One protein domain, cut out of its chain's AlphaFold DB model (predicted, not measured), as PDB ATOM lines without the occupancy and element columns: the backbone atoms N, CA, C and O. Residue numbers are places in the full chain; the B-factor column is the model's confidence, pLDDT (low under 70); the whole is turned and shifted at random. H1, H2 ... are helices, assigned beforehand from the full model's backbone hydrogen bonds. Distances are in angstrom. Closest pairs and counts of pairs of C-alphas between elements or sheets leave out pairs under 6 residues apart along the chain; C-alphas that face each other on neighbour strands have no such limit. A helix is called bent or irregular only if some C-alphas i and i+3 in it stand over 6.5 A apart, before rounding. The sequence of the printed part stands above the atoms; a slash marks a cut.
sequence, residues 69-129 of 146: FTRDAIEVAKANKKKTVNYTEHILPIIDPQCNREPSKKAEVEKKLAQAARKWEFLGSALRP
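This is residues 69 to 129 of the 146 residues of the protein "Hypothetical protein" of Paramoeba aestuarina (UniProt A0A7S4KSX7). Two helices, H1 and H3, lie side by side and run opposite ways, and the irregular helix H2 packs slantwise on both, the three centres making a triangle. Short H4 turns off just after the end of H3 and meets the end of H2. The printed part has 61 residues with four named helices, in the order H1, H2, H3, H4, and no named strand; its class is all helix. It is compact, with a radius of gyration of the C-alphas of 10.7 A and spans of 32 by 22 by 17 A.

Find C-alpha 69 at (17.484, 7.199, 33.826); from there H1 runs over residues 69 to 79, 15.7 A. Next comes H2, residues 87 to 95, 10.3 A, only just irregular: C-alphas 89 and 92 are 6.7 A apart. Look for C-alpha 107 at (25.566, -11.764, 37.290), where H3 begins; it runs to residue 119, 18.5 A. H4, residues 121 to 126, 9.6 A, ends at C-alpha 126, (11.913, 10.574, 47.887).

Start at the hub, H2, which touches the three other helices. It touches H1 at a steep tilt of 55 degrees, closest at the C-alphas of Ala 73 and His 90, 5.7 A. H3 touches H2 with residues 113 to 117 alone, at a steep tilt of 47 degrees; the C-alphas of Ile 94 and Ala 117 are closest, 4.3 A. H2 and H4 touch, about perpendicular at 86 degrees, with the C-alphas of Ile 95 and Gly 124 closest at 5.1 A. H1 and H3 touch at a shallow tilt of 10 degrees, opposite ways, closest at the C-alphas of Ala 79 and Val 109, 5.2 A. H1 and H4 are apart, and H3 and H4 meet only through their link. Every O i to N i+4 pair is within hydrogen-bond range in H1 and H3, but 2 of 5 in H2 and 0 of 2 in H4, where the O i to N i+3 pairs within range are 2 of 6 and 2 of 3.

The C-alphas of Lys 81 and Pro 129 are the two farthest apart, 32.1 A. The printed part has no cut. The link from H2 to H3, 11 residues, is long. The mean pLDDT of the printed part is 83.5; residue 100 and residues 124 to 129 are under 70.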
ATOM      1  N   PHE A  69      18.182   8.256  33.089       91.81
ATOM      2  CA  PHE A  69      17.484   7.199  33.826       91.81
ATOM      3  C   PHE A  69      16.933   6.118  32.885       91.81
ATOM      4  O   PHE A  69      17.130   4.918  33.093       91.81
ATOM      5  N   THR A  70      16.292   6.535  31.787       90.44
ATOM      6  CA  THR A  70      15.747   5.613  30.779       90.44
ATOM      7  C   THR A  70      16.850   4.769  30.143       90.44
ATOM      8  O   THR A  70      16.656   3.577  29.893       90.44
ATOM      9  N   ARG A  71      18.030   5.352  29.901       93.44
ATOM     10  CA  ARG A  71      19.187   4.628  29.363       93.44
ATOM     11  C   ARG A  71      19.637   3.515  30.302       93.44
ATOM     12  O   ARG A  71      19.853   2.400  29.832       93.44
ATOM     13  N   ASP A  72      19.729   3.788  31.600       94.25
ATOM     14  CA  ASP A  72      20.110   2.774  32.584       94.25
ATOM     15  C   ASP A  72      19.076   1.641  32.652       94.25
ATOM     16  O   ASP A  72      19.445   0.465  32.601       94.25
ATOM     17  N   ALA A  73      17.779   1.966  32.646       91.94
ATOM     18  CA  ALA A  73      16.713   0.963  32.609       91.94
ATOM     19  C   ALA A  73      16.769   0.087  31.336       91.94
ATOM     20  O   ALA A  73      16.585  -1.133  31.401       91.94
ATOM     21  N   ILE A  74      17.078   0.679  30.174       92.44
ATOM     22  CA  ILE A  74      17.292  -0.053  28.915       92.44
ATOM     23  C   ILE A  74      18.503  -0.984  29.017       92.44
ATOM     24  O   ILE A  74      18.441  -2.121  28.552       92.44
ATOM     25  N   GLU A  75      19.607  -0.533  29.606       94.56
ATOM     26  CA  GLU A  75      20.816  -1.344  29.763       94.56
ATOM     27  C   GLU A  75      20.584  -2.554  30.674       94.56
ATOM     28  O   GLU A  75      21.050  -3.656  30.369       94.56
ATOM     29  N   VAL A  76      19.792  -2.393  31.736       93.25
ATOM     30  CA  VAL A  76      19.350  -3.512  32.576       93.25
ATOM     31  C   VAL A  76      18.459  -4.474  31.781       93.25
ATOM     32  O   VAL A  76      18.675  -5.688  31.818       93.25
ATOM     33  N   ALA A  77      17.497  -3.965  31.003       91.69
ATOM     34  CA  ALA A  77      16.639  -4.798  30.155       91.69
ATOM     35  C   ALA A  77      17.437  -5.579  29.097       91.69
ATOM     36  O   ALA A  77      17.194  -6.773  28.888       91.69
ATOM     37  N   LYS A  78      18.452  -4.954  28.486       92.62
ATOM     38  CA  LYS A  78      19.380  -5.611  27.554       92.62
ATOM     39  C   LYS A  78      20.183  -6.718  28.230       92.62
ATOM     40  O   LYS A  78      20.243  -7.817  27.681       92.62
ATOM     41  N   ALA A  79      20.727  -6.479  29.425       92.44
ATOM     42  CA  ALA A  79      21.404  -7.517  30.209       92.44
ATOM     43  C   ALA A  79      20.450  -8.682  30.539       92.44
ATOM     44  O   ALA A  79      20.823  -9.859  30.521       92.44
ATOM     45  N   ASN A  80      19.165  -8.377  30.747       89.88
ATOM     46  CA  ASN A  80      18.127  -9.384  30.934       89.88
ATOM     47  C   ASN A  80      17.688 -10.076  29.620       89.88
ATOM     48  O   ASN A  80      16.934 -11.050  29.654       89.88
ATOM     49  N   LYS A  81      18.225  -9.663  28.463       92.31
ATOM     50  CA  LYS A  81      17.854 -10.112  27.106       92.31
ATOM     51  C   LYS A  81      16.390  -9.821  26.748       92.31
ATOM     52  O   LYS A  81      15.769 -10.567  25.992       92.31
ATOM     53  N   LYS A  82      15.829  -8.740  27.293       88.56
ATOM     54  CA  LYS A  82      14.475  -8.257  27.002       88.56
ATOM     55  C   LYS A  82      14.538  -7.130  25.971       88.56
ATOM     56  O   LYS A  82      15.476  -6.341  25.948       88.56
ATOM     57  N   LYS A  83      13.520  -7.061  25.107       88.31
ATOM     58  CA  LYS A  83      13.345  -5.969  24.128       88.31
ATOM     59  C   LYS A  83      12.460  -4.836  24.652       88.31
ATOM     60  O   LYS A  83      12.340  -3.808  23.997       88.31
ATOM     61  N   THR A  84      11.832  -5.038  25.805       86.94
ATOM     62  CA  THR A  84      10.929  -4.091  26.452       86.94
ATOM     63  C   THR A  84      11.408  -3.818  27.873       86.94
ATOM     64  O   THR A  84      11.871  -4.727  28.567       86.94
ATOM     65  N   VAL A  85      11.301  -2.560  28.302       86.81
ATOM     66  CA  VAL A  85      11.569  -2.158  29.686       86.81
ATOM     67  C   VAL A  85      10.285  -2.362  30.485       86.81
ATOM     68  O   VAL A  85       9.271  -1.718  30.239       86.81
ATOM     69  N   ASN A  86      10.323  -3.305  31.418       88.62
ATOM     70  CA  ASN A  86       9.259  -3.554  32.390       88.62
ATOM     71  C   ASN A  86       9.538  -2.821  33.713       88.62
ATOM     72  O   ASN A  86      10.672  -2.857  34.195       88.62
ATOM     73  N   TYR A  87       8.499  -2.215  34.296       83.31
ATOM     74  CA  TYR A  87       8.583  -1.472  35.552       83.31
ATOM     75  C   TYR A  87       9.123  -2.326  36.708       83.31
ATOM     76  O   TYR A  87      10.167  -2.010  37.263       83.31
ATOM     77  N   THR A  88       8.475  -3.445  37.024       83.88
ATOM     78  CA  THR A  88       8.829  -4.314  38.157       83.88
ATOM     79  C   THR A  88      10.199  -4.973  37.999       83.88
ATOM     80  O   THR A  88      10.932  -5.116  38.971       83.88
ATOM     81  N   GLU A  89      10.570  -5.372  36.779       84.62
ATOM     82  CA  GLU A  89      11.826  -6.097  36.542       84.62
ATOM     83  C   GLU A  89      13.051  -5.177  36.408       84.62
ATOM     84  O   GLU A  89      14.160  -5.593  36.750       84.62
ATOM     85  N   HIS A  90      12.882  -3.962  35.872       88.50
ATOM     86  CA  HIS A  90      14.012  -3.121  35.452       88.50
ATOM     87  C   HIS A  90      14.019  -1.722  36.068       88.50
ATOM     88  O   HIS A  90      15.095  -1.153  36.172       88.50
ATOM     89  N   ILE A  91      12.869  -1.162  36.454       88.50
ATOM     90  CA  ILE A  91      12.779   0.199  37.011       88.50
ATOM     91  C   ILE A  91      12.724   0.142  38.534       88.50
ATOM     92  O   ILE A  91      13.549   0.762  39.197       88.50
ATOM     93  N   LEU A  92      11.795  -0.641  39.086       86.19
ATOM     94  CA  LEU A  92      11.589  -0.777  40.525       86.19
ATOM     95  C   LEU A  92      12.877  -1.166  41.272       86.19
ATOM     96  O   LEU A  92      13.183  -0.512  42.259       86.19
ATOM     97  N   PRO A  93      13.714  -2.105  40.781       88.00
ATOM     98  CA  PRO A  93      14.960  -2.450  41.465       88.00
ATOM     99  C   PRO A  93      16.055  -1.372  41.372       88.00
ATOM    100  O   PRO A  93      17.051  -1.468  42.084       88.00
ATOM    101  N   ILE A  94      15.913  -0.385  40.476       89.12
ATOM    102  CA  ILE A  94      16.811   0.778  40.400       89.12
ATOM    103  C   ILE A  94      16.427   1.800  41.475       89.12
ATOM    104  O   ILE A  94      17.307   2.324  42.149       89.12
ATOM    105  N   ILE A  95      15.130   2.084  41.627       86.19
ATOM    106  CA  ILE A  95      14.618   3.109  42.555       86.19
ATOM    107  C   ILE A  95      14.457   2.595  43.989       86.19
ATOM    108  O   ILE A  95      14.649   3.351  44.933       86.19
ATOM    109  N   ASP A  96      14.138   1.312  44.157       83.19
ATOM    110  CA  ASP A  96      14.031   0.640  45.448       83.19
ATOM    111  C   ASP A  96      14.750  -0.717  45.391       83.19
ATOM    112  O   ASP A  96      14.139  -1.765  45.154       83.19
ATOM    113  N   PRO A  97      16.074  -0.726  45.611       76.19
ATOM    114  CA  PRO A  97      16.871  -1.952  45.612       76.19
ATOM    115  C   PRO A  97      16.486  -2.928  46.732       76.19
ATOM    116  O   PRO A  97      16.872  -4.094  46.676       76.19
ATOM    117  N   GLN A  98      15.755  -2.454  47.751       72.69
ATOM    118  CA  GLN A  98      15.239  -3.265  48.857       72.69
ATOM    119  C   GLN A  98      13.856  -3.854  48.564       72.69
ATOM    120  O   GLN A  98      13.354  -4.637  49.372       72.69
ATOM    121  N   CYS A  99      13.248  -3.516  47.421       71.31
ATOM    122  CA  CYS A  99      12.025  -4.152  46.963       71.31
ATOM    123  C   CYS A  99      12.214  -5.675  46.969       71.31
ATOM    124  O   CYS A  99      13.257  -6.183  46.551       71.31
ATOM    125  N   ASN A 100      11.198  -6.391  47.460       64.50
ATOM    126  CA  ASN A 100      11.206  -7.834  47.686       64.50
ATOM    127  C   ASN A 100      11.295  -8.593  46.347       64.50
ATOM    128  O   ASN A 100      10.300  -9.068  45.798       64.50
ATOM    129  N   ARG A 101      12.499  -8.637  45.774       74.31
ATOM    130  CA  ARG A 101      12.797  -9.200  44.459       74.31
ATOM    131  C   ARG A 101      13.683 -10.424  44.620       74.31
ATOM    132  O   ARG A 101      14.621 -10.438  45.414       74.31
ATOM    133  N   GLU A 102      13.439 -11.425  43.788       73.31
ATOM    134  CA  GLU A 102      14.375 -12.532  43.659       73.31
ATOM    135  C   GLU A 102      15.623 -12.074  42.886       73.31
ATOM    136  O   GLU A 102      15.494 -11.511  41.790       73.31
ATOM    137  N   PRO A 103      16.838 -12.309  43.414       76.31
ATOM    138  CA  PRO A 103      18.068 -11.996  42.701       76.31
ATOM    139  C   PRO A 103      18.108 -12.691  41.339       76.31
ATOM    140  O   PRO A 103      17.779 -13.875  41.206       76.31
ATOM    141  N   SER A 104      18.554 -11.978  40.305       79.69
ATOM    142  CA  SER A 104      18.745 -12.583  38.996       79.69
ATOM    143  C   SER A 104      19.872 -13.607  39.056       79.69
ATOM    144  O   SER A 104      20.967 -13.342  39.546       79.69
ATOM    145  N   LYS A 105      19.654 -14.765  38.429       80.50
ATOM    146  CA  LYS A 105      20.707 -15.772  38.220       80.50
ATOM    147  C   LYS A 105      21.813 -15.287  37.266       80.50
ATOM    148  O   LYS A 105      22.828 -15.960  37.108       80.50
ATOM    149  N   LYS A 106      21.618 -14.145  36.594       87.00
ATOM    150  CA  LYS A 106      22.578 -13.547  35.660       87.00
ATOM    151  C   LYS A 106      23.383 -12.455  36.370       87.00
ATOM    152  O   LYS A 106      22.876 -11.360  36.588       87.00
ATOM    153  N   ALA A 107      24.664 -12.717  36.632       88.25
ATOM    154  CA  ALA A 107      25.566 -11.764  37.290       88.25
ATOM    155  C   ALA A 107      25.656 -10.397  36.578       88.25
ATOM    156  O   ALA A 107      25.809  -9.362  37.220       88.25
ATOM    157  N   GLU A 108      25.529 -10.375  35.248       89.81
ATOM    158  CA  GLU A 108      25.529  -9.135  34.465       89.81
ATOM    159  C   GLU A 108      24.318  -8.239  34.771       89.81
ATOM    160  O   GLU A 108      24.460  -7.018  34.833       89.81
ATOM    161  N   VAL A 109      23.147  -8.838  35.020       90.31
ATOM    162  CA  VAL A 109      21.923  -8.110  35.387       90.31
ATOM    163  C   VAL A 109      22.091  -7.472  36.761       90.31
ATOM    164  O   VAL A 109      21.846  -6.278  36.900       90.31
ATOM    165  N   GLU A 110      22.586  -8.230  37.744       91.19
ATOM    166  CA  GLU A 110      22.862  -7.708  39.090       91.19
ATOM    167  C   GLU A 110      23.887  -6.574  39.063       91.19
ATOM    168  O   GLU A 110      23.697  -5.548  39.709       91.19
ATOM    169  N   LYS A 111      24.949  -6.708  38.259       93.06
ATOM    170  CA  LYS A 111      25.961  -5.658  38.111       93.06
ATOM    171  C   LYS A 111      25.368  -4.368  37.540       93.06
ATOM    172  O   LYS A 111      25.644  -3.290  38.065       93.06
ATOM    173  N   LYS A 112      24.574  -4.465  36.467       93.12
ATOM    174  CA  LYS A 112      23.922  -3.302  35.840       93.12
ATOM    175  C   LYS A 112      22.917  -2.651  36.787       93.12
ATOM    176  O   LYS A 112      22.871  -1.428  36.862       93.12
ATOM    177  N   LEU A 113      22.177  -3.454  37.548       91.44
ATOM    178  CA  LEU A 113      21.238  -2.958  38.547       91.44
ATOM    179  C   LEU A 113      21.921  -2.270  39.714       91.44
ATOM    180  O   LEU A 113      21.527  -1.166  40.046       91.44
ATOM    181  N   ALA A 114      22.978  -2.847  40.283       90.50
ATOM    182  CA  ALA A 114      23.731  -2.205  41.357       90.50
ATOM    183  C   ALA A 114      24.364  -0.879  40.902       90.50
ATOM    184  O   ALA A 114      24.364   0.102  41.643       90.50
ATOM    185  N   GLN A 115      24.873  -0.829  39.665       92.81
ATOM    186  CA  GLN A 115      25.410   0.400  39.082       92.81
ATOM    187  C   GLN A 115      24.325   1.477  38.931       92.81
ATOM    188  O   GLN A 115      24.554   2.622  39.320       92.81
ATOM    189  N   ALA A 116      23.162   1.116  38.384       91.88
ATOM    190  CA  ALA A 116      22.043   2.036  38.216       91.88
ATOM    191  C   ALA A 116      21.464   2.474  39.573       91.88
ATOM    192  O   ALA A 116      21.311   3.664  39.813       91.88
ATOM    193  N   ALA A 117      21.224   1.538  40.489       89.56
ATOM    194  CA  ALA A 117      20.712   1.807  41.828       89.56
ATOM    195  C   ALA A 117      21.600   2.783  42.605       89.56
ATOM    196  O   ALA A 117      21.098   3.729  43.195       89.56
ATOM    197  N   ARG A 118      22.926   2.613  42.552       89.88
ATOM    198  CA  ARG A 118      23.865   3.541  43.198       89.88
ATOM    199  C   ARG A 118      23.809   4.943  42.592       89.88
ATOM    200  O   ARG A 118      23.929   5.930  43.304       89.88
ATOM    201  N   LYS A 119      23.653   5.042  41.272       90.50
ATOM    202  CA  LYS A 119      23.527   6.332  40.583       90.50
ATOM    203  C   LYS A 119      22.226   7.053  40.950       90.50
ATOM    204  O   LYS A 119      22.219   8.276  41.036       90.50
ATOM    205  N   TRP A 120      21.155   6.296  41.180       89.06
ATOM    206  CA  TRP A 120      19.805   6.800  41.439       89.06
ATOM    207  C   TRP A 120      19.361   6.642  42.901       89.06
ATOM    208  O   TRP A 120      18.170   6.730  43.191       89.06
ATOM    209  N   GLU A 121      20.299   6.448  43.832       85.81
ATOM    210  CA  GLU A 121      20.002   6.149  45.242       85.81
ATOM    211  C   GLU A 121      19.164   7.242  45.918       85.81
ATOM    212  O   GLU A 121      18.308   6.953  46.753       85.81
ATOM    213  N   PHE A 122      19.344   8.494  45.491       80.56
ATOM    214  CA  PHE A 122      18.604   9.651  45.993       80.56
ATOM    215  C   PHE A 122      17.104   9.626  45.657       80.56
ATOM    216  O   PHE A 122      16.339  10.378  46.254       80.56
ATOM    217  N   LEU A 123      16.664   8.781  44.717       79.44
ATOM    218  CA  LEU A 123      15.240   8.608  44.410       79.44
ATOM    219  C   LEU A 123      14.534   7.704  45.430       79.44
ATOM    220  O   LEU A 123      13.343   7.886  45.680       79.44
ATOM    221  N   GLY A 124      15.253   6.757  46.042       60.00
ATOM    222  CA  GLY A 124      14.678   5.760  46.951       60.00
ATOM    223  C   GLY A 124      14.192   6.325  48.288       60.00
ATOM    224  O   GLY A 124      13.310   5.741  48.912       60.00
ATOM    225  N   SER A 125      14.715   7.475  48.720       56.66
ATOM    226  CA  SER A 125      14.217   8.218  49.887       56.66
ATOM    227  C   SER A 125      13.037   9.135  49.553       56.66
ATOM    228  O   SER A 125      12.194   9.360  50.410       56.66
ATOM    229  N   ALA A 126      12.950   9.634  48.317       53.94
ATOM    230  CA  ALA A 126      11.913  10.574  47.887       53.94
ATOM    231  C   ALA A 126      10.582   9.903  47.490       53.94
ATOM    232  O   ALA A 126       9.549  10.566  47.451       53.94
ATOM    233  N   LEU A 127      10.606   8.606  47.161       51.91
ATOM    234  CA  LEU A 127       9.444   7.852  46.665       51.91
ATOM    235  C   LEU A 127       8.908   6.805  47.652       51.91
ATOM    236  O   LEU A 127       7.943   6.109  47.333       51.91
ATOM    237  N   ARG A 128       9.502   6.681  48.847       50.88
ATOM    238  CA  ARG A 128       8.880   5.913  49.930       50.88
ATOM    239  C   ARG A 128       7.734   6.752  50.493       50.88
ATOM    240  O   ARG A 128       8.014   7.847  50.973       50.88
ATOM    241  N   PRO A 129       6.470   6.287  50.457       46.41
ATOM    242  CA  PRO A 129       5.448   6.915  51.281       46.41
ATOM    243  C   PRO A 129       5.955   6.863  52.724       46.41
ATOM    244  O   PRO A 129       6.329   5.786  53.199       46.41
TER     245      PRO A 129